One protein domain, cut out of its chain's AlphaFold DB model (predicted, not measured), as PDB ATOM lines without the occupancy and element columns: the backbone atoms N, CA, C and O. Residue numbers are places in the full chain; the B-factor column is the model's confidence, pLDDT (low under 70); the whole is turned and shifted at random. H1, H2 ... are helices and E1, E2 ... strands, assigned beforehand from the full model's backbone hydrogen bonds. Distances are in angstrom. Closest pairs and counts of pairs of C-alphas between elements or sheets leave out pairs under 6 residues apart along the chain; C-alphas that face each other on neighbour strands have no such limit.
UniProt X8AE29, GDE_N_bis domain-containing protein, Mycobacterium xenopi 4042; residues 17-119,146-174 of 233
ATOM      1  N   PHE A  17      57.188-149.862 -12.917       94.00
ATOM      2  CA  PHE A  17      56.906-150.162 -11.520       94.00
ATOM      3  C   PHE A  17      58.204-150.179 -10.727       94.00
ATOM      4  O   PHE A  17      59.204-150.730 -11.185       94.00
ATOM      5  N   PHE A  18      58.165-149.603  -9.535       92.81
ATOM      6  CA  PHE A  18      59.271-149.587  -8.594       92.81
ATOM      7  C   PHE A  18      58.705-149.728  -7.180       92.81
ATOM      8  O   PHE A  18      57.798-148.984  -6.815       92.81
ATOM      9  N   ARG A  19      59.207-150.707  -6.410       90.94
ATOM     10  CA  ARG A  19      58.727-151.029  -5.048       90.94
ATOM     11  C   ARG A  19      57.191-151.049  -4.937       90.94
ATOM     12  O   ARG A  19      56.606-150.309  -4.156       90.94
ATOM     13  N   ASP A  20      56.559-151.869  -5.775       91.50
ATOM     14  CA  ASP A  20      55.101-152.070  -5.851       91.50
ATOM     15  C   ASP A  20      54.253-150.841  -6.235       91.50
ATOM     16  O   ASP A  20      53.032-150.952  -6.321       91.50
ATOM     17  N   ALA A  21      54.862-149.703  -6.584       93.12
ATOM     18  CA  ALA A  21      54.167-148.524  -7.098       93.12
ATOM     19  C   ALA A  21      54.439-148.304  -8.591       93.12
ATOM     20  O   ALA A  21      55.563-148.477  -9.074       93.12
ATOM     21  N   ARG A  22      53.422-147.877  -9.344       95.88
ATOM     22  CA  ARG A  22      53.569-147.449 -10.736       95.88
ATOM     23  C   ARG A  22      54.112-146.021 -10.805       95.88
ATOM     24  O   ARG A  22      53.369-145.046 -10.832       95.88
ATOM     25  N   VAL A  23      55.431-145.900 -10.872       95.81
ATOM     26  CA  VAL A  23      56.136-144.607 -10.942       95.81
ATOM     27  C   VAL A  23      56.058-143.934 -12.317       95.81
ATOM     28  O   VAL A  23      56.382-142.763 -12.435       95.81
ATOM     29  N   LEU A  24      55.607-144.643 -13.358       96.69
ATOM     30  CA  LEU A  24      55.318-144.081 -14.682       96.69
ATOM     31  C   LEU A  24      54.011-144.672 -15.208       96.69
ATOM     32  O   LEU A  24      53.907-145.889 -15.389       96.69
ATOM     33  N   SER A  25      53.040-143.810 -15.494       96.75
ATOM     34  CA  SER A  25      51.703-144.175 -15.980       96.75
ATOM     35  C   SER A  25      51.425-143.677 -17.402       96.75
ATOM     36  O   SER A  25      50.480-144.148 -18.040       96.75
ATOM     37  N   ARG A  26      52.272-142.783 -17.936       97.62
ATOM     38  CA  ARG A  26      52.253-142.368 -19.342       97.62
ATOM     39  C   ARG A  26      53.659-142.159 -19.896       97.62
ATOM     40  O   ARG A  26      54.509-141.558 -19.249       97.62
ATOM     41  N   TRP A  27      53.875-142.657 -21.108       98.25
ATOM     42  CA  TRP A  27      55.099-142.506 -21.892       98.25
ATOM     43  C   TRP A  27      54.730-142.636 -23.360       98.25
ATOM     44  O   TRP A  27      54.700-143.738 -23.905       98.25
ATOM     45  N   GLU A  28      54.347-141.521 -23.966       98.00
ATOM     46  CA  GLU A  28      53.707-141.495 -25.277       98.00
ATOM     47  C   GLU A  28      54.537-140.665 -26.253       98.00
ATOM     48  O   GLU A  28      54.728-139.463 -26.043       98.00
ATOM     49  N   LEU A  29      55.023-141.299 -27.321       98.19
ATOM     50  CA  LEU A  29      55.839-140.636 -28.332       98.19
ATOM     51  C   LEU A  29      54.975-140.130 -29.490       98.19
ATOM     52  O   LEU A  29      54.334-140.900 -30.206       98.19
ATOM     53  N   ARG A  30      55.021-138.822 -29.736       97.62
ATOM     54  CA  ARG A  30      54.303-138.160 -30.826       97.62
ATOM     55  C   ARG A  30      55.265-137.579 -31.847       97.62
ATOM     56  O   ARG A  30      56.187-136.835 -31.520       97.62
ATOM     57  N   LEU A  31      54.983-137.868 -33.109       94.81
ATOM     58  CA  LEU A  31      55.671-137.349 -34.277       94.81
ATOM     59  C   LEU A  31      54.748-136.362 -34.996       94.81
ATOM     60  O   LEU A  31      53.692-136.741 -35.494       94.81
ATOM     61  N   HIS A  32      55.130-135.086 -35.053       92.69
ATOM     62  CA  HIS A  32      54.285-134.011 -35.594       92.69
ATOM     63  C   HIS A  32      52.875-133.980 -34.965       92.69
ATOM     64  O   HIS A  32      51.880-133.744 -35.648       92.69
ATOM     65  N   GLY A  33      52.793-134.259 -33.661       93.81
ATOM     66  CA  GLY A  33      51.533-134.316 -32.914       93.81
ATOM     67  C   GLY A  33      50.687-135.572 -33.156       93.81
ATOM     68  O   GLY A  33      49.599-135.658 -32.600       93.81
ATOM     69  N   GLN A  34      51.166-136.533 -33.951       93.19
ATOM     70  CA  GLN A  34      50.473-137.784 -34.275       93.19
ATOM     71  C   GLN A  34      51.249-139.001 -33.755       93.19
ATOM     72  O   GLN A  34      52.470-138.951 -33.612       93.19
ATOM     73  N   THR A  35      50.556-140.111 -33.514       93.56
ATOM     74  CA  THR A  35      51.195-141.402 -33.215       93.56
ATOM     75  C   THR A  35      51.839-141.967 -34.483       93.56
ATOM     76  O   THR A  35      51.256-141.905 -35.567       93.56
ATOM     77  N   ALA A  36      53.058-142.498 -34.370       93.81
ATOM     78  CA  ALA A  36      53.719-143.179 -35.482       93.81
ATOM     79  C   ALA A  36      53.073-144.550 -35.748       93.81
ATOM     80  O   ALA A  36      52.602-145.209 -34.826       93.81
ATOM     81  N   GLU A  37      53.068-145.005 -37.000       93.88
ATOM     82  CA  GLU A  37      52.492-146.303 -37.359       93.88
ATOM     83  C   GLU A  37      53.442-147.439 -36.950       93.88
ATOM     84  O   GLU A  37      54.614-147.407 -37.342       93.88
ATOM     85  N   PRO A  38      52.978-148.462 -36.214       95.75
ATOM     86  CA  PRO A  38      53.816-149.578 -35.810       95.75
ATOM     87  C   PRO A  38      54.063-150.518 -36.993       95.75
ATOM     88  O   PRO A  38      53.160-150.813 -37.777       95.75
ATOM     89  N   LEU A  39      55.298-151.001 -37.116       95.06
ATOM     90  CA  LEU A  39      55.709-151.972 -38.132       95.06
ATOM     91  C   LEU A  39      56.026-153.334 -37.526       95.06
ATOM     92  O   LEU A  39      55.604-154.356 -38.061       95.06
ATOM     93  N   ALA A  40      56.790-153.350 -36.436       95.44
ATOM     94  CA  ALA A  40      57.186-154.574 -35.759       95.44
ATOM     95  C   ALA A  40      57.600-154.293 -34.314       95.44
ATOM     96  O   ALA A  40      58.039-153.192 -33.976       95.44
ATOM     97  N   VAL A  41      57.506-155.330 -33.486       95.88
ATOM     98  CA  VAL A  41      58.004-155.337 -32.110       95.88
ATOM     99  C   VAL A  41      58.909-156.547 -31.936       95.88
ATOM    100  O   VAL A  41      58.569-157.656 -32.354       95.88
ATOM    101  N   HIS A  42      60.064-156.334 -31.320       94.38
ATOM    102  CA  HIS A  42      61.021-157.380 -30.985       94.38
ATOM    103  C   HIS A  42      61.351-157.295 -29.497       94.38
ATOM    104  O   HIS A  42      61.801-156.263 -29.016       94.38
ATOM    105  N   THR A  43      61.138-158.378 -28.759       91.62
ATOM    106  CA  THR A  43      61.439-158.474 -27.323       91.62
ATOM    107  C   THR A  43      62.526-159.524 -27.128       91.62
ATOM    108  O   THR A  43      62.196-160.697 -26.941       91.62
ATOM    109  N   PRO A  44      63.810-159.150 -27.268       84.62
ATOM    110  CA  PRO A  44      64.909-160.105 -27.161       84.62
ATOM    111  C   PRO A  44      65.056-160.665 -25.742       84.62
ATOM    112  O   PRO A  44      65.496-161.795 -25.590       84.62
ATOM    113  N   GLU A  45      64.667-159.890 -24.727       89.12
ATOM    114  CA  GLU A  45      64.739-160.252 -23.312       89.12
ATOM    115  C   GLU A  45      63.496-159.736 -22.575       89.12
ATOM    116  O   GLU A  45      62.814-158.829 -23.050       89.12
ATOM    117  N   ALA A  46      63.216-160.251 -21.375       87.19
ATOM    118  CA  ALA A  46      62.076-159.789 -20.568       87.19
ATOM    119  C   ALA A  46      62.177-158.304 -20.155       87.19
ATOM    120  O   ALA A  46      61.161-157.657 -19.903       87.19
ATOM    121  N   PHE A  47      63.399-157.771 -20.097       86.81
ATOM    122  CA  PHE A  47      63.716-156.402 -19.684       86.81
ATOM    123  C   PHE A  47      64.133-155.493 -20.854       86.81
ATOM    124  O   PHE A  47      64.551-154.357 -20.628       86.81
ATOM    125  N   ALA A  48      64.036-155.969 -22.102       92.25
ATOM    126  CA  ALA A  48      64.424-155.203 -23.283       92.25
ATOM    127  C   ALA A  48      63.409-155.343 -24.425       92.25
ATOM    128  O   ALA A  48      62.883-156.424 -24.688       92.25
ATOM    129  N   ALA A  49      63.149-154.250 -25.137       94.88
ATOM    130  CA  ALA A  49      62.238-154.237 -26.277       94.88
ATOM    131  C   ALA A  49      62.710-153.268 -27.362       94.88
ATOM    132  O   ALA A  49      63.222-152.191 -27.068       94.88
ATOM    133  N   GLN A  50      62.490-153.631 -28.620       96.88
ATOM    134  CA  GLN A  50      62.691-152.785 -29.784       96.88
ATOM    135  C   GLN A  50      61.362-152.618 -30.524       96.88
ATOM    136  O   GLN A  50      60.691-153.599 -30.852       96.88
ATOM    137  N   PHE A  51      60.999-151.372 -30.810       97.50
ATOM    138  CA  PHE A  51      59.794-151.004 -31.546       97.50
ATOM    139  C   PHE A  51      60.211-150.339 -32.852       97.50
ATOM    140  O   PHE A  51      60.890-149.310 -32.840       97.50
ATOM    141  N   LEU A  52      59.811-150.924 -33.979       97.38
ATOM    142  CA  LEU A  52      59.982-150.324 -35.296       97.38
ATOM    143  C   LEU A  52      58.684-149.638 -35.690       97.38
ATOM    144  O   LEU A  52      57.643-150.287 -35.793       97.38
ATOM    145  N   LEU A  53      58.759-148.337 -35.935       96.88
ATOM    146  CA  LEU A  53      57.635-147.495 -36.318       96.88
ATOM    147  C   LEU A  53      57.989-146.721 -37.589       96.88
ATOM    148  O   LEU A  53      59.158-146.520 -37.917       96.88
ATOM    149  N   ARG A  54      56.983-146.215 -38.290       93.94
ATOM    150  CA  ARG A  54      57.172-145.285 -39.404       93.94
ATOM    151  C   ARG A  54      56.274-144.071 -39.261       93.94
ATOM    152  O   ARG A  54      55.193-144.135 -38.681       93.94
ATOM    153  N   ARG A  55      56.685-142.958 -39.863       92.00
ATOM    154  CA  ARG A  55      55.771-141.828 -40.074       92.00
ATOM    155  C   ARG A  55      54.604-142.277 -40.957       92.00
ATOM    156  O   ARG A  55      54.843-142.988 -41.931       92.00
ATOM    157  N   ALA A  56      53.381-141.834 -40.685       85.62
ATOM    158  CA  ALA A  56      52.277-142.060 -41.616       85.62
ATOM    159  C   ALA A  56      52.631-141.492 -43.011       85.62
ATOM    160  O   ALA A  56      53.157-140.371 -43.095       85.62
ATOM    161  N   PRO A  57      52.410-142.232 -44.112       80.19
ATOM    162  CA  PRO A  57      52.656-141.712 -45.451       80.19
ATOM    163  C   PRO A  57      51.860-140.426 -45.702       80.19
ATOM    164  O   PRO A  57      50.718-140.277 -45.266       80.19
ATOM    165  N   ARG A  58      52.454-139.474 -46.430       73.94
ATOM    166  CA  ARG A  58      51.712-138.285 -46.880       73.94
ATOM    167  C   ARG A  58      50.606-138.717 -47.842       73.94
ATOM    168  O   ARG A  58      50.805-139.648 -48.621       73.94
ATOM    169  N   ALA A  59      49.480-138.004 -47.842       73.56
ATOM    170  CA  ALA A  59      48.387-138.262 -48.776       73.56
ATOM    171  C   ALA A  59      48.909-138.345 -50.225       73.56
ATOM    172  O   ALA A  59      49.618-137.453 -50.694       73.56
ATOM    173  N   GLY A  60      48.594-139.445 -50.915       68.50
ATOM    174  CA  GLY A  60      49.049-139.707 -52.286       68.50
ATOM    175  C   GLY A  60      50.437-140.351 -52.420       68.50
ATOM    176  O   GLY A  60      50.866-140.601 -53.545       68.50
ATOM    177  N   ARG A  61      51.135-140.658 -51.318       68.19
ATOM    178  CA  ARG A  61      52.358-141.479 -51.309       68.19
ATOM    179  C   ARG A  61      52.112-142.795 -50.578       68.19
ATOM    180  O   ARG A  61      51.445-142.821 -49.552       68.19
ATOM    181  N   THR A  62      52.673-143.881 -51.103       62.38
ATOM    182  CA  THR A  62      52.621-145.209 -50.470       62.38
ATOM    183  C   THR A  62      53.752-145.424 -49.472       62.38
ATOM    184  O   THR A  62      53.578-146.157 -48.501       62.38
ATOM    185  N   ASP A  63      54.889-144.758 -49.684       68.50
ATOM    186  CA  ASP A  63      56.099-144.986 -48.903       68.50
ATOM    187  C   ASP A  63      56.252-143.923 -47.814       68.50
ATOM    188  O   ASP A  63      56.138-142.714 -48.053       68.50
ATOM    189  N   SER A  64      56.521-144.389 -46.594       77.25
ATOM    190  CA  SER A  64      56.983-143.527 -45.516       77.25
ATOM    191  C   SER A  64      58.483-143.326 -45.630       77.25
ATOM    192  O   SER A  64      59.230-144.285 -45.803       77.25
ATOM    193  N   THR A  65      58.922-142.080 -45.501       86.50
ATOM    194  CA  THR A  65      60.329-141.707 -45.670       86.50
ATOM    195  C   THR A  65      61.063-141.481 -44.348       86.50
ATOM    196  O   THR A  65      62.212-141.057 -44.345       86.50
ATOM    197  N   LEU A  66      60.421-141.783 -43.213       93.88
ATOM    198  CA  LEU A  66      61.038-141.697 -41.889       93.88
ATOM    199  C   LEU A  66      60.746-142.969 -41.090       93.88
ATOM    200  O   LEU A  66      59.587-143.243 -40.760       93.88
ATOM    201  N   LEU A  67      61.806-143.710 -40.771       96.62
ATOM    202  CA  LEU A  67      61.778-144.862 -39.872       96.62
ATOM    203  C   LEU A  67      62.163-144.402 -38.464       96.62
ATOM    204  O   LEU A  67      63.106-143.630 -38.290       96.62
ATOM    205  N   ILE A  68      61.432-144.888 -37.469       97.75
ATOM    206  CA  ILE A  68      61.674-144.628 -36.056       97.75
ATOM    207  C   ILE A  68      61.949-145.971 -35.391       97.75
ATOM    208  O   ILE A  68      61.145-146.895 -35.499       97.75
ATOM    209  N   VAL A  69      63.077-146.074 -34.702       97.88
ATOM    210  CA  VAL A  69      63.430-147.247 -33.902       97.88
ATOM    211  C   VAL A  69      63.515-146.805 -32.452       97.88
ATOM    212  O   VAL A  69      64.295-145.912 -32.128       97.88
ATOM    213  N   ARG A  70      62.694-147.404 -31.591       98.06
ATOM    214  CA  ARG A  70      62.754-147.202 -30.140       98.06
ATOM    215  C   ARG A  70      63.357-148.441 -29.510       98.06
ATOM    216  O   ARG A  70      62.865-149.537 -29.757       98.06
ATOM    217  N   GLU A  71      64.383-148.275 -28.695       96.94
ATOM    218  CA  GLU A  71      65.072-149.365 -28.009       96.94
ATOM    219  C   GLU A  71      65.003-149.106 -26.517       96.94
ATOM    220  O   GLU A  71      65.603-148.157 -26.019       96.94
ATOM    221  N   ARG A  72      64.234-149.930 -25.815       96.44
ATOM    222  CA  ARG A  72      63.947-149.782 -24.397       96.44
ATOM    223  C   ARG A  72      64.682-150.832 -23.589       96.44
ATOM    224  O   ARG A  72      64.616-152.016 -23.912       96.44
ATOM    225  N   LEU A  73      65.297-150.388 -22.501       94.75
ATOM    226  CA  LEU A  73      65.915-151.214 -21.477       94.75
ATOM    227  C   LEU A  73      65.337-150.856 -20.107       94.75
ATOM    228  O   LEU A  73      65.175-149.681 -19.781       94.75
ATOM    229  N   ILE A  74      65.053-151.878 -19.309       91.94
ATOM    230  CA  ILE A  74      64.452-151.754 -17.985       91.94
ATOM    231  C   ILE A  74      65.376-152.396 -16.962       91.94
ATOM    232  O   ILE A  74      65.844-153.514 -17.145       91.94
ATOM    233  N   ALA A  75      65.648-151.665 -15.891       87.50
ATOM    234  CA  ALA A  75      66.454-152.105 -14.760       87.50
ATOM    235  C   ALA A  75      65.886-151.433 -13.498       87.50
ATOM    236  O   ALA A  75      64.670-151.410 -13.323       87.50
ATOM    237  N   ASP A  76      66.723-150.772 -12.695       85.25
ATOM    238  CA  ASP A  76      66.300-149.897 -11.585       85.25
ATOM    239  C   ASP A  76      65.662-148.571 -12.063       85.25
ATOM    240  O   ASP A  76      65.603-147.585 -11.343       85.25
ATOM    241  N   GLY A  77      65.211-148.540 -13.315       92.31
ATOM    242  CA  GLY A  77      64.687-147.403 -14.054       92.31
ATOM    243  C   GLY A  77      64.410-147.820 -15.498       92.31
ATOM    244  O   GLY A  77      64.362-149.013 -15.820       92.31
ATOM    245  N   MET A  78      64.253-146.848 -16.386       94.81
ATOM    246  CA  MET A  78      64.052-147.080 -17.813       94.81
ATOM    247  C   MET A  78      64.994-146.214 -18.636       94.81
ATOM    248  O   MET A  78      65.041-145.004 -18.453       94.81
ATOM    249  N   ARG A  79      65.683-146.824 -19.598       95.50
ATOM    250  CA  ARG A  79      66.419-146.128 -20.654       95.50
ATOM    251  C   ARG A  79      65.731-146.423 -21.969       95.50
ATOM    252  O   ARG A  79      65.400-147.573 -22.256       95.50
ATOM    253  N   GLU A  80      65.528-145.398 -22.776       97.19
ATOM    254  CA  GLU A  80      65.020-145.545 -24.128       97.19
ATOM    255  C   GLU A  80      65.855-144.735 -25.112       97.19
ATOM    256  O   GLU A  80      65.981-143.519 -24.997       97.19
ATOM    257  N   THR A  81      66.395-145.416 -26.114       97.94
ATOM    258  CA  THR A  81      67.041-144.788 -27.260       97.94
ATOM    259  C   THR A  81      66.028-144.652 -28.385       97.94
ATOM    260  O   THR A  81      65.387-145.632 -28.761       97.94
ATOM    261  N   ILE A  82      65.908-143.459 -28.964       98.12
ATOM    262  CA  ILE A  82      65.079-143.216 -30.147       98.12
ATOM    263  C   ILE A  82      65.989-142.833 -31.306       98.12
ATOM    264  O   ILE A  82      66.637-141.787 -31.279       98.12
ATOM    265  N   SER A  83      65.992-143.664 -32.345       98.25
ATOM    266  CA  SER A  83      66.693-143.409 -33.600       98.25
ATOM    267  C   SER A  83      65.705-143.017 -34.695       98.25
ATOM    268  O   SER A  83      64.721-143.712 -34.947       98.25
ATOM    269  N   LEU A  84      65.977-141.896 -35.354       97.69
ATOM    270  CA  LEU A  84      65.228-141.374 -36.493       97.69
ATOM    271  C   LEU A  84      66.079-141.548 -37.747       97.69
ATOM    272  O   LEU A  84      67.127-140.913 -37.854       97.69
ATOM    273  N   HIS A  85      65.631-142.367 -38.695       97.38
ATOM    274  CA  HIS A  85      66.332-142.613 -39.956       97.38
ATOM    275  C   HIS A  85      65.562-141.969 -41.105       97.38
ATOM    276  O   HIS A  85      64.412-142.337 -41.374       97.38
ATOM    277  N   ASN A  86      66.194-141.015 -41.787       95.56
ATOM    278  CA  ASN A  86      65.622-140.396 -42.970       95.56
ATOM    279  C   ASN A  86      65.958-141.234 -44.205       95.56
ATOM    280  O   ASN A  86      67.108-141.312 -44.628       95.56
ATOM    281  N   LEU A  87      64.932-141.862 -44.769       93.00
ATOM    282  CA  LEU A  87      65.020-142.692 -45.969       93.00
ATOM    283  C   LEU A  87      64.652-141.905 -47.239       93.00
ATOM    284  O   LEU A  87      64.626-142.478 -48.326       93.00
ATOM    285  N   ASP A  88      64.315-140.619 -47.101       88.69
ATOM    286  CA  ASP A  88      64.049-139.715 -48.219       88.69
ATOM    287  C   ASP A  88      65.355-139.233 -48.865       88.69
ATOM    288  O   ASP A  88      66.422-139.270 -48.249       88.69
ATOM    289  N   SER A  89      65.241-138.703 -50.084       89.56
ATOM    290  CA  SER A  89      66.339-138.005 -50.770       89.56
ATOM    291  C   SER A  89      66.499-136.546 -50.327       89.56
ATOM    292  O   SER A  89      67.375-135.841 -50.814       89.56
ATOM    293  N   GLU A  90      65.629-136.077 -49.433       91.06
ATOM    294  CA  GLU A  90      65.554-134.695 -48.971       91.06
ATOM    295  C   GLU A  90      65.688-134.623 -47.450       91.06
ATOM    296  O   GLU A  90      65.210-135.493 -46.716       91.06
ATOM    297  N   THR A  91      66.293-133.547 -46.952       94.69
ATOM    298  CA  THR A  91      66.378-133.282 -45.511       94.69
ATOM    299  C   THR A  91      64.982-133.157 -44.898       94.69
ATOM    300  O   THR A  91      64.136-132.403 -45.379       94.69
ATOM    301  N   THR A  92      64.752-133.860 -43.787       93.56
ATOM    302  CA  THR A  92      63.488-133.812 -43.047       93.56
ATOM    303  C   THR A  92      63.683-133.126 -41.700       93.56
ATOM    304  O   THR A  92      64.578-133.469 -40.931       93.56
ATOM    305  N   VAL A  93      62.796-132.183 -41.381       95.31
ATOM    306  CA  VAL A  93      62.667-131.629 -40.029       95.31
ATOM    307  C   VAL A  93      61.591-132.406 -39.288       95.31
ATOM    308  O   VAL A  93      60.465-132.522 -39.771       95.31
ATOM    309  N   VAL A  94      61.939-132.926 -38.118       95.50
ATOM    310  CA  VAL A  94      61.091-133.757 -37.270       95.50
ATOM    311  C   VAL A  94      60.713-132.985 -36.011       95.50
ATOM    312  O   VAL A  94      61.583-132.524 -35.277       95.50
ATOM    313  N   SER A  95      59.412-132.861 -35.750       97.31
ATOM    314  CA  SER A  95      58.901-132.413 -34.452       97.31
ATOM    315  C   SER A  95      58.575-133.647 -33.630       97.31
ATOM    316  O   SER A  95      57.671-134.397 -34.001       97.31
ATOM    317  N   LEU A  96      59.320-133.861 -32.552       98.12
ATOM    318  CA  LEU A  96      59.145-134.997 -31.657       98.12
ATOM    319  C   LEU A  96      58.665-134.483 -30.303       98.12
ATOM    320  O   LEU A  96      59.187-133.488 -29.809       98.12
ATOM    321  N   GLN A  97      57.685-135.150 -29.710       98.56
ATOM    322  CA  GLN A  97      57.222-134.861 -28.359       98.56
ATOM    323  C   GLN A  97      57.075-136.171 -27.598       98.56
ATOM    324  O   GLN A  97      56.472-137.112 -28.102       98.56
ATOM    325  N   LEU A  98      57.599-136.213 -26.383       98.62
ATOM    326  CA  LEU A  98      57.326-137.260 -25.419       98.62
ATOM    327  C   LEU A  98      56.382-136.694 -24.363       98.62
ATOM    328  O   LEU A  98      56.704-135.683 -23.741       98.62
ATOM    329  N   VAL A  99      55.234-137.335 -24.161       98.38
ATOM    330  CA  VAL A  99      54.312-137.003 -23.070       98.38
ATOM    331  C   VAL A  99      54.519-137.993 -21.931       98.38
ATOM    332  O   VAL A  99      54.518-139.206 -22.157       98.38
ATOM    333  N   VAL A 100      54.685-137.467 -20.722       98.12
ATOM    334  CA  VAL A 100      55.045-138.224 -19.521       98.12
ATOM    335  C   VAL A 100      54.037-137.932 -18.416       98.12
ATOM    336  O   VAL A 100      53.599-136.795 -18.257       98.12
ATOM    337  N   ASP A 101      53.663-138.959 -17.661       97.25
ATOM    338  CA  ASP A 101      52.832-138.833 -16.462       97.25
ATOM    339  C   ASP A 101      53.161-139.967 -15.482       97.25
ATOM    340  O   ASP A 101      53.648-141.036 -15.881       97.25
ATOM    341  N   ALA A 102      52.865-139.732 -14.210       96.25
ATOM    342  CA  ALA A 102      53.003-140.681 -13.119       96.25
ATOM    343  C   ALA A 102      51.750-140.628 -12.238       96.25
ATOM    344  O   ALA A 102      51.147-139.573 -12.037       96.25
ATOM    345  N   ASP A 103      51.335-141.783 -11.722       95.56
ATOM    346  CA  ASP A 103      50.223-141.860 -10.772       95.56
ATOM    347  C   ASP A 103      50.607-142.434  -9.412       95.56
ATOM    348  O   ASP A 103      49.808-142.326  -8.487       95.56
ATOM    349  N   PHE A 104      51.796-143.035  -9.298       95.50
ATOM    350  CA  PHE A 104      52.313-143.670  -8.083       95.50
ATOM    351  C   PHE A 104      51.345-144.691  -7.472       95.50
ATOM    352  O   PHE A 104      51.430-145.037  -6.293       95.50
ATOM    353  N   ALA A 105      50.440-145.219  -8.300       95.06
ATOM    354  CA  ALA A 105      49.406-146.132  -7.863       95.06
ATOM    355  C   ALA A 105      50.027-147.472  -7.464       95.06
ATOM    356  O   ALA A 105      50.857-148.029  -8.188       95.06
ATOM    357  N   ASP A 106      49.587-148.007  -6.331       94.06
ATOM    358  CA  ASP A 106      49.966-149.344  -5.891       94.06
ATOM    359  C   ASP A 106      49.566-150.413  -6.928       94.06
ATOM    360  O   ASP A 106      48.544-150.299  -7.615       94.06
ATOM    361  N   LEU A 107      50.364-151.474  -7.040       92.50
ATOM    362  CA  LEU A 107      50.164-152.567  -7.987       92.50
ATOM    363  C   LEU A 107      48.763-153.192  -7.898       92.50
ATOM    364  O   LEU A 107      48.191-153.550  -8.933       92.50
ATOM    365  N   PHE A 108      48.194-153.326  -6.697       91.94
ATOM    366  CA  PHE A 108      46.827-153.815  -6.518       91.94
ATOM    367  C   PHE A 108      45.811-152.801  -7.046       91.94
ATOM    368  O   PHE A 108      44.949-153.169  -7.846       91.94
ATOM    369  N   ALA A 109      45.984-151.517  -6.720       91.25
ATOM    370  CA  ALA A 109      45.116-150.450  -7.216       91.25
ATOM    371  C   ALA A 109      45.109-150.382  -8.754       91.25
ATOM    372  O   ALA A 109      44.044-150.226  -9.355       91.25
ATOM    373  N   VAL A 110      46.261-150.567  -9.411       91.56
ATOM    374  CA  VAL A 110      46.344-150.641 -10.882       91.56
ATOM    375  C   VAL A 110      45.583-151.853 -11.424       91.56
ATOM    376  O   VAL A 110      44.812-151.713 -12.375       91.56
ATOM    377  N   LYS A 111      45.766-153.038 -10.826       88.69
ATOM    378  CA  LYS A 111      45.078-154.277 -11.243       88.69
ATOM    379  C   LYS A 111      43.559-154.176 -11.117       88.69
ATOM    380  O   LYS A 111      42.841-154.754 -11.927       88.69
ATOM    381  N   GLU A 112      43.081-153.431 -10.130       90.81
ATOM    382  CA  GLU A 112      41.657-153.220  -9.865       90.81
ATOM    383  C   GLU A 112      41.077-152.018 -10.627       90.81
ATOM    384  O   GLU A 112      39.893-151.716 -10.485       90.81
ATOM    385  N   GLY A 113      41.887-151.324 -11.438       86.88
ATOM    386  CA  GLY A 113      41.453-150.164 -12.221       86.88
ATOM    387  C   GLY A 113      41.177-148.913 -11.384       86.88
ATOM    388  O   GLY A 113      40.429-148.042 -11.818       86.88
ATOM    389  N   ARG A 114      41.765-148.812 -10.188       85.19
ATOM    390  CA  ARG A 114      41.555-147.726  -9.214       85.19
ATOM    391  C   ARG A 114      42.637-146.635  -9.245       85.19
ATOM    392  O   ARG A 114      42.790-145.900  -8.278       85.19
ATOM    393  N   SER A 115      43.403-146.528 -10.330       85.00
ATOM    394  CA  SER A 115      44.447-145.505 -10.490       85.00
ATOM    395  C   SER A 115      43.880-144.156 -10.950       85.00
ATOM    396  O   SER A 115      43.102-144.123 -11.907       85.00
ATOM    397  N   SER A 116      44.323-143.050 -10.350       79.88
ATOM    398  CA  SER A 116      43.976-141.682 -10.759       79.88
ATOM    399  C   SER A 116      45.015-141.070 -11.706       79.88
ATOM    400  O   SER A 116      46.218-141.137 -11.467       79.88
ATOM    401  N   ILE A 117      44.546-140.437 -12.784       79.81
ATOM    402  CA  ILE A 117      45.398-139.689 -13.727       79.81
ATOM    403  C   ILE A 117      45.812-138.355 -13.093       79.81
ATOM    404  O   ILE A 117      45.002-137.731 -12.407       79.81
ATOM    405  N   GLY A 118      47.044-137.902 -13.356       78.69
ATOM    406  CA  GLY A 118      47.533-136.602 -12.895       78.69
ATOM    407  C   GLY A 118      47.679-136.508 -11.377       78.69
ATOM    408  O   GLY A 118      47.423-135.447 -10.809       78.69
ATOM    409  N   SER A 119      48.040-137.617 -10.725       84.12
ATOM    410  CA  SER A 119      48.256-137.680  -9.269       84.12
ATOM    411  C   SER A 119      49.636-137.169  -8.854       84.12
ATOM    412  O   SER A 119      49.857-136.919  -7.674       84.12
ATOM    413  N   THR A 146      68.800-136.466 -23.930       97.12
ATOM    414  CA  THR A 146      69.771-135.820 -24.820       97.12
ATOM    415  C   THR A 146      69.091-135.087 -25.983       97.12
ATOM    416  O   THR A 146      67.882-135.200 -26.212       97.12
ATOM    417  N   GLY A 147      69.878-134.316 -26.740       93.75
ATOM    418  CA  GLY A 147      69.397-133.575 -27.909       93.75
ATOM    419  C   GLY A 147      68.692-132.258 -27.577       93.75
ATOM    420  O   GLY A 147      67.920-131.782 -28.403       93.75
ATOM    421  N   ASP A 148      68.950-131.706 -26.390       95.19
ATOM    422  CA  ASP A 148      68.493-130.388 -25.932       95.19
ATOM    423  C   ASP A 148      66.975-130.169 -26.091       95.19
ATOM    424  O   ASP A 148      66.537-129.284 -26.836       95.19
ATOM    425  N   PRO A 149      66.135-130.994 -25.431       97.56
ATOM    426  CA  PRO A 149      64.694-130.789 -25.456       97.56
ATOM    427  C   PRO A 149      64.296-129.469 -24.803       97.56
ATOM    428  O   PRO A 149      64.900-129.026 -23.829       97.56
ATOM    429  N   ILE A 150      63.166-128.933 -25.252       98.00
ATOM    430  CA  ILE A 150      62.357-128.030 -24.438       98.00
ATOM    431  C   ILE A 150      61.575-128.897 -23.451       98.00
ATOM    432  O   ILE A 150      60.755-129.721 -23.867       98.00
ATOM    433  N   VAL A 151      61.826-128.711 -22.157       98.38
ATOM    434  CA  VAL A 151      61.164-129.457 -21.082       98.38
ATOM    435  C   VAL A 151      60.070-128.604 -20.454       98.38
ATOM    436  O   VAL A 151      60.291-127.457 -20.073       98.38
ATOM    437  N   LEU A 152      58.872-129.172 -20.362       97.69
ATOM    438  CA  LEU A 152      57.699-128.578 -19.730       97.69
ATOM    439  C   LEU A 152      57.089-129.601 -18.762       97.69
ATOM    440  O   LEU A 152      57.283-130.804 -18.957       97.69
ATOM    441  N   PRO A 153      56.294-129.173 -17.764       97.25
ATOM    442  CA  PRO A 153      55.511-130.105 -16.960       97.25
ATOM    443  C   PRO A 153      54.725-131.084 -17.850       97.25
ATOM    444  O   PRO A 153      53.924-130.677 -18.693       97.25
ATOM    445  N   GLY A 154      55.022-132.376 -17.706       97.00
ATOM    446  CA  GLY A 154      54.377-133.472 -18.432       97.00
ATOM    447  C   GLY A 154      54.859-133.715 -19.867       97.00
ATOM    448  O   GLY A 154      54.315-134.597 -20.535       97.00
ATOM    449  N   SER A 155      55.854-132.981 -20.389       98.00
ATOM    450  CA  SER A 155      56.386-133.282 -21.726       98.00
ATOM    451  C   SER A 155      57.808-132.798 -22.008       98.00
ATOM    452  O   SER A 155      58.266-131.786 -21.486       98.00
ATOM    453  N   LEU A 156      58.483-133.510 -22.910       98.62
ATOM    454  CA  LEU A 156      59.756-133.117 -23.512       98.62
ATOM    455  C   LEU A 156      59.552-132.981 -25.025       98.62
ATOM    456  O   LEU A 156      58.900-133.832 -25.636       98.62
ATOM    457  N   ALA A 157      60.077-131.923 -25.642       98.44
ATOM    458  CA  ALA A 157      59.882-131.652 -27.065       98.44
ATOM    459  C   ALA A 157      61.185-131.302 -27.792       98.44
ATOM    460  O   ALA A 157      61.981-130.500 -27.314       98.44
ATOM    461  N   TRP A 158      61.349-131.840 -29.001       98.44
ATOM    462  CA  TRP A 158      62.507-131.615 -29.864       98.44
ATOM    463  C   TRP A 158      62.091-131.149 -31.257       98.44
ATOM    464  O   TRP A 158      61.051-131.543 -31.800       98.44
ATOM    465  N   ARG A 159      62.983-130.384 -31.889       98.00
ATOM    466  CA  ARG A 159      62.951-130.099 -33.326       98.00
ATOM    467  C   ARG A 159      64.255-130.580 -33.955       98.00
ATOM    468  O   ARG A 159      65.266-129.892 -33.902       98.00
ATOM    469  N   ILE A 160      64.222-131.763 -34.558       97.56
ATOM    470  CA  ILE A 160      65.413-132.478 -35.024       97.56
ATOM    471  C   ILE A 160      65.517-132.356 -36.543       97.56
ATOM    472  O   ILE A 160      64.567-132.661 -37.263       97.56
ATOM    473  N   VAL A 161      66.676-131.938 -37.045       97.31
ATOM    474  CA  VAL A 161      66.983-131.974 -38.481       97.31
ATOM    475  C   VAL A 161      67.680-133.293 -38.792       97.31
ATOM    476  O   VAL A 161      68.744-133.578 -38.243       97.31
ATOM    477  N   VAL A 162      67.088-134.087 -39.683       97.25
ATOM    478  CA  VAL A 162      67.650-135.356 -40.150       97.25
ATOM    479  C   VAL A 162      67.960-135.217 -41.646       97.25
ATOM    480  O   VAL A 162      67.028-135.208 -42.459       97.25
ATOM    481  N   PRO A 163      69.238-135.049 -42.035       97.06
ATOM    482  CA  PRO A 163      69.625-134.959 -43.442       97.06
ATOM    483  C   PRO A 163      69.229-136.200 -44.247       97.06
ATOM    484  O   PRO A 163      68.938-137.254 -43.683       97.06
ATOM    485  N   SER A 164      69.184-136.062 -45.571       95.75
ATOM    486  CA  SER A 164      68.893-137.169 -46.493       95.75
ATOM    487  C   SER A 164      69.817-138.365 -46.243       95.75
ATOM    488  O   SER A 164      71.036-138.209 -46.242       95.75
ATOM    489  N   GLY A 165      69.248-139.560 -46.065       93.75
ATOM    490  CA  GLY A 165      70.006-140.797 -45.839       93.75
ATOM    491  C   GLY A 165      70.722-140.895 -44.485       93.75
ATOM    492  O   GLY A 165      71.392-141.896 -44.230       93.75
ATOM    493  N   GLU A 166      70.603-139.890 -43.616       96.88
ATOM    494  CA  GLU A 166      71.234-139.879 -42.298       96.88
ATOM    495  C   GLU A 166      70.286-140.347 -41.187       96.88
ATOM    496  O   GLU A 166      69.067-140.459 -41.351       96.88
ATOM    497  N   GLN A 167      70.874-140.583 -40.012       96.69
ATOM    498  CA  GLN A 167      70.147-140.851 -38.780       96.69
ATOM    499  C   GLN A 167      70.489-139.839 -37.685       96.69
ATOM    500  O   GLN A 167      71.596-139.293 -37.631       96.69
ATOM    501  N   ARG A 168      69.538-139.607 -36.784       97.81
ATOM    502  CA  ARG A 168      69.749-138.885 -35.523       97.81
ATOM    503  C   ARG A 168      69.238-139.735 -34.375       97.81
ATOM    504  O   ARG A 168      68.253-140.449 -34.535       97.81
ATOM    505  N   GLN A 169      69.912-139.640 -33.239       97.69
ATOM    506  CA  GLN A 169      69.593-140.414 -32.052       97.69
ATOM    507  C   GLN A 169      69.404-139.468 -30.874       97.69
ATOM    508  O   GLN A 169      70.182-138.530 -30.705       97.69
ATOM    509  N   ILE A 170      68.381-139.742 -30.075       97.38
ATOM    510  CA  ILE A 170      68.223-139.179 -28.739       97.38
ATOM    511  C   ILE A 170      68.109-140.318 -27.734       97.38
ATOM    512  O   ILE A 170      67.745-141.445 -28.072       97.38
ATOM    513  N   GLU A 171      68.421-140.001 -26.494       97.75
ATOM    514  CA  GLU A 171      68.374-140.918 -25.374       97.75
ATOM    515  C   GLU A 171      67.516-140.319 -24.274       97.75
ATOM    516  O   GLU A 171      67.596-139.123 -24.012       97.75
ATOM    517  N   LEU A 172      66.693-141.165 -23.670       97.31
ATOM    518  CA  LEU A 172      65.746-140.852 -22.616       97.31
ATOM    519  C   LEU A 172      66.066-141.741 -21.421       97.31
ATOM    520  O   LEU A 172      66.248-142.949 -21.589       97.31
ATOM    521  N   ILE A 173      66.097-141.172 -20.223       96.56
ATOM    522  CA  ILE A 173      66.283-141.928 -18.984       96.56
ATOM    523  C   ILE A 173      65.187-141.509 -18.009       96.56
ATOM    524  O   ILE A 173      65.007-140.321 -17.767       96.56
ATOM    525  N   ALA A 174      64.444-142.475 -17.476       96.56
ATOM    526  CA  ALA A 174      63.471-142.296 -16.410       96.56
ATOM    527  C   ALA A 174      63.946-143.064 -15.167       96.56
ATOM    528  O   ALA A 174      64.038-144.295 -15.191       96.56
TER     529      ALA A 174
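This is residues 17 to 119 and 146 to 174 of the 233 residues of the protein "GDE_N_bis domain-containing protein" of Mycobacterium xenopi 4042 (UniProt X8AE29). Two twisted antiparallel sheets, one of five strands and one of four, lie partly face to face as a sandwich, with their strands crossed at 35 degrees. E1, which runs on into E2, reaches past one end of the sandwich, where the small H1 lies beside it, and the long link from E4 to E5 lies toward the other end. The printed part has 132 residues, with seven strands, E1 to E7, then H1, then E8, E9 and E10; the class is mostly strand. The sheets run E3 - E4 - E5 - E6 - E10 and E2 - E7 - E9 - E8. The whole is only just compact, close to loose, with a radius of gyration of the C-alphas of 16.4 A, and only just elongated, spanning 50 by 33 by 28 A.

E1, residues 21 to 24, begins at C-alpha 21 (54.167, -148.524, -7.098) and runs on at 14 degrees into E2, residues 26 to 31. E3 is residues 37 to 45, 23.3 A long, and E4 residues 48 to 54, 20.3 A. E5, residues 66 to 74, measures 26.2 A and E6, residues 78 to 86, 26.1 A. E7, residues 92 to 101, is the longest strand at 29.1 A. H1 is residues 107 to 111, with C-alpha 107 at (50.164, -152.567, -7.987). E8 is residues 150 to 152, E9 residues 155 to 162, 21.7 A, and E10 residues 167 to 174, 23.4 A, ending at C-alpha 174 (63.471, -142.296, -16.410).

E3, E4, E5 and E6 form a meander, each strand the antiparallel neighbour of the one before. N 39 and O 52 are 2.8 A apart across the hairpin E3 and E4, N 51 and O 70 2.8 A across E4 and E5, and N 69 and O 83 2.9 A across E5 and E6. E10 is an edge strand beside E6, with N 80 and O 172 at 2.8 A. In the other sheet, N 28 and O 99 of E2 and E7 are 2.9 A apart, N 94 and O 160 of E7 and E9 2.8 A, and N 150 and O 157 of the hairpin E8 and E9 2.8 A. Between the sheets, the closest C-alphas of E6 and E9 are those of Asn 86 and Val 162, 6.1 A. E1 pairs with no named strand, but its residues 21 to 22 pair with residues 105 to 106, antiparallel. H1 is not on either sheet; its closest C-alphas to E1 are Leu 107 and Ala 21, 5.8 A. In H1 every O i to N i+4 pair is within hydrogen-bond range.

The C-alphas of Ser 89 and Phe 108, the two farthest apart, are 50.9 A apart. Residues 120 to 145 are not printed, and C-alphas 119 and 146 are 26.6 A apart across the cut. Of the links printed whole, E4 to E5 is long, with 11 residues, and the others are tight. Mean pLDDT of the printed part is 92.9; residues 60 to 63 are under 70.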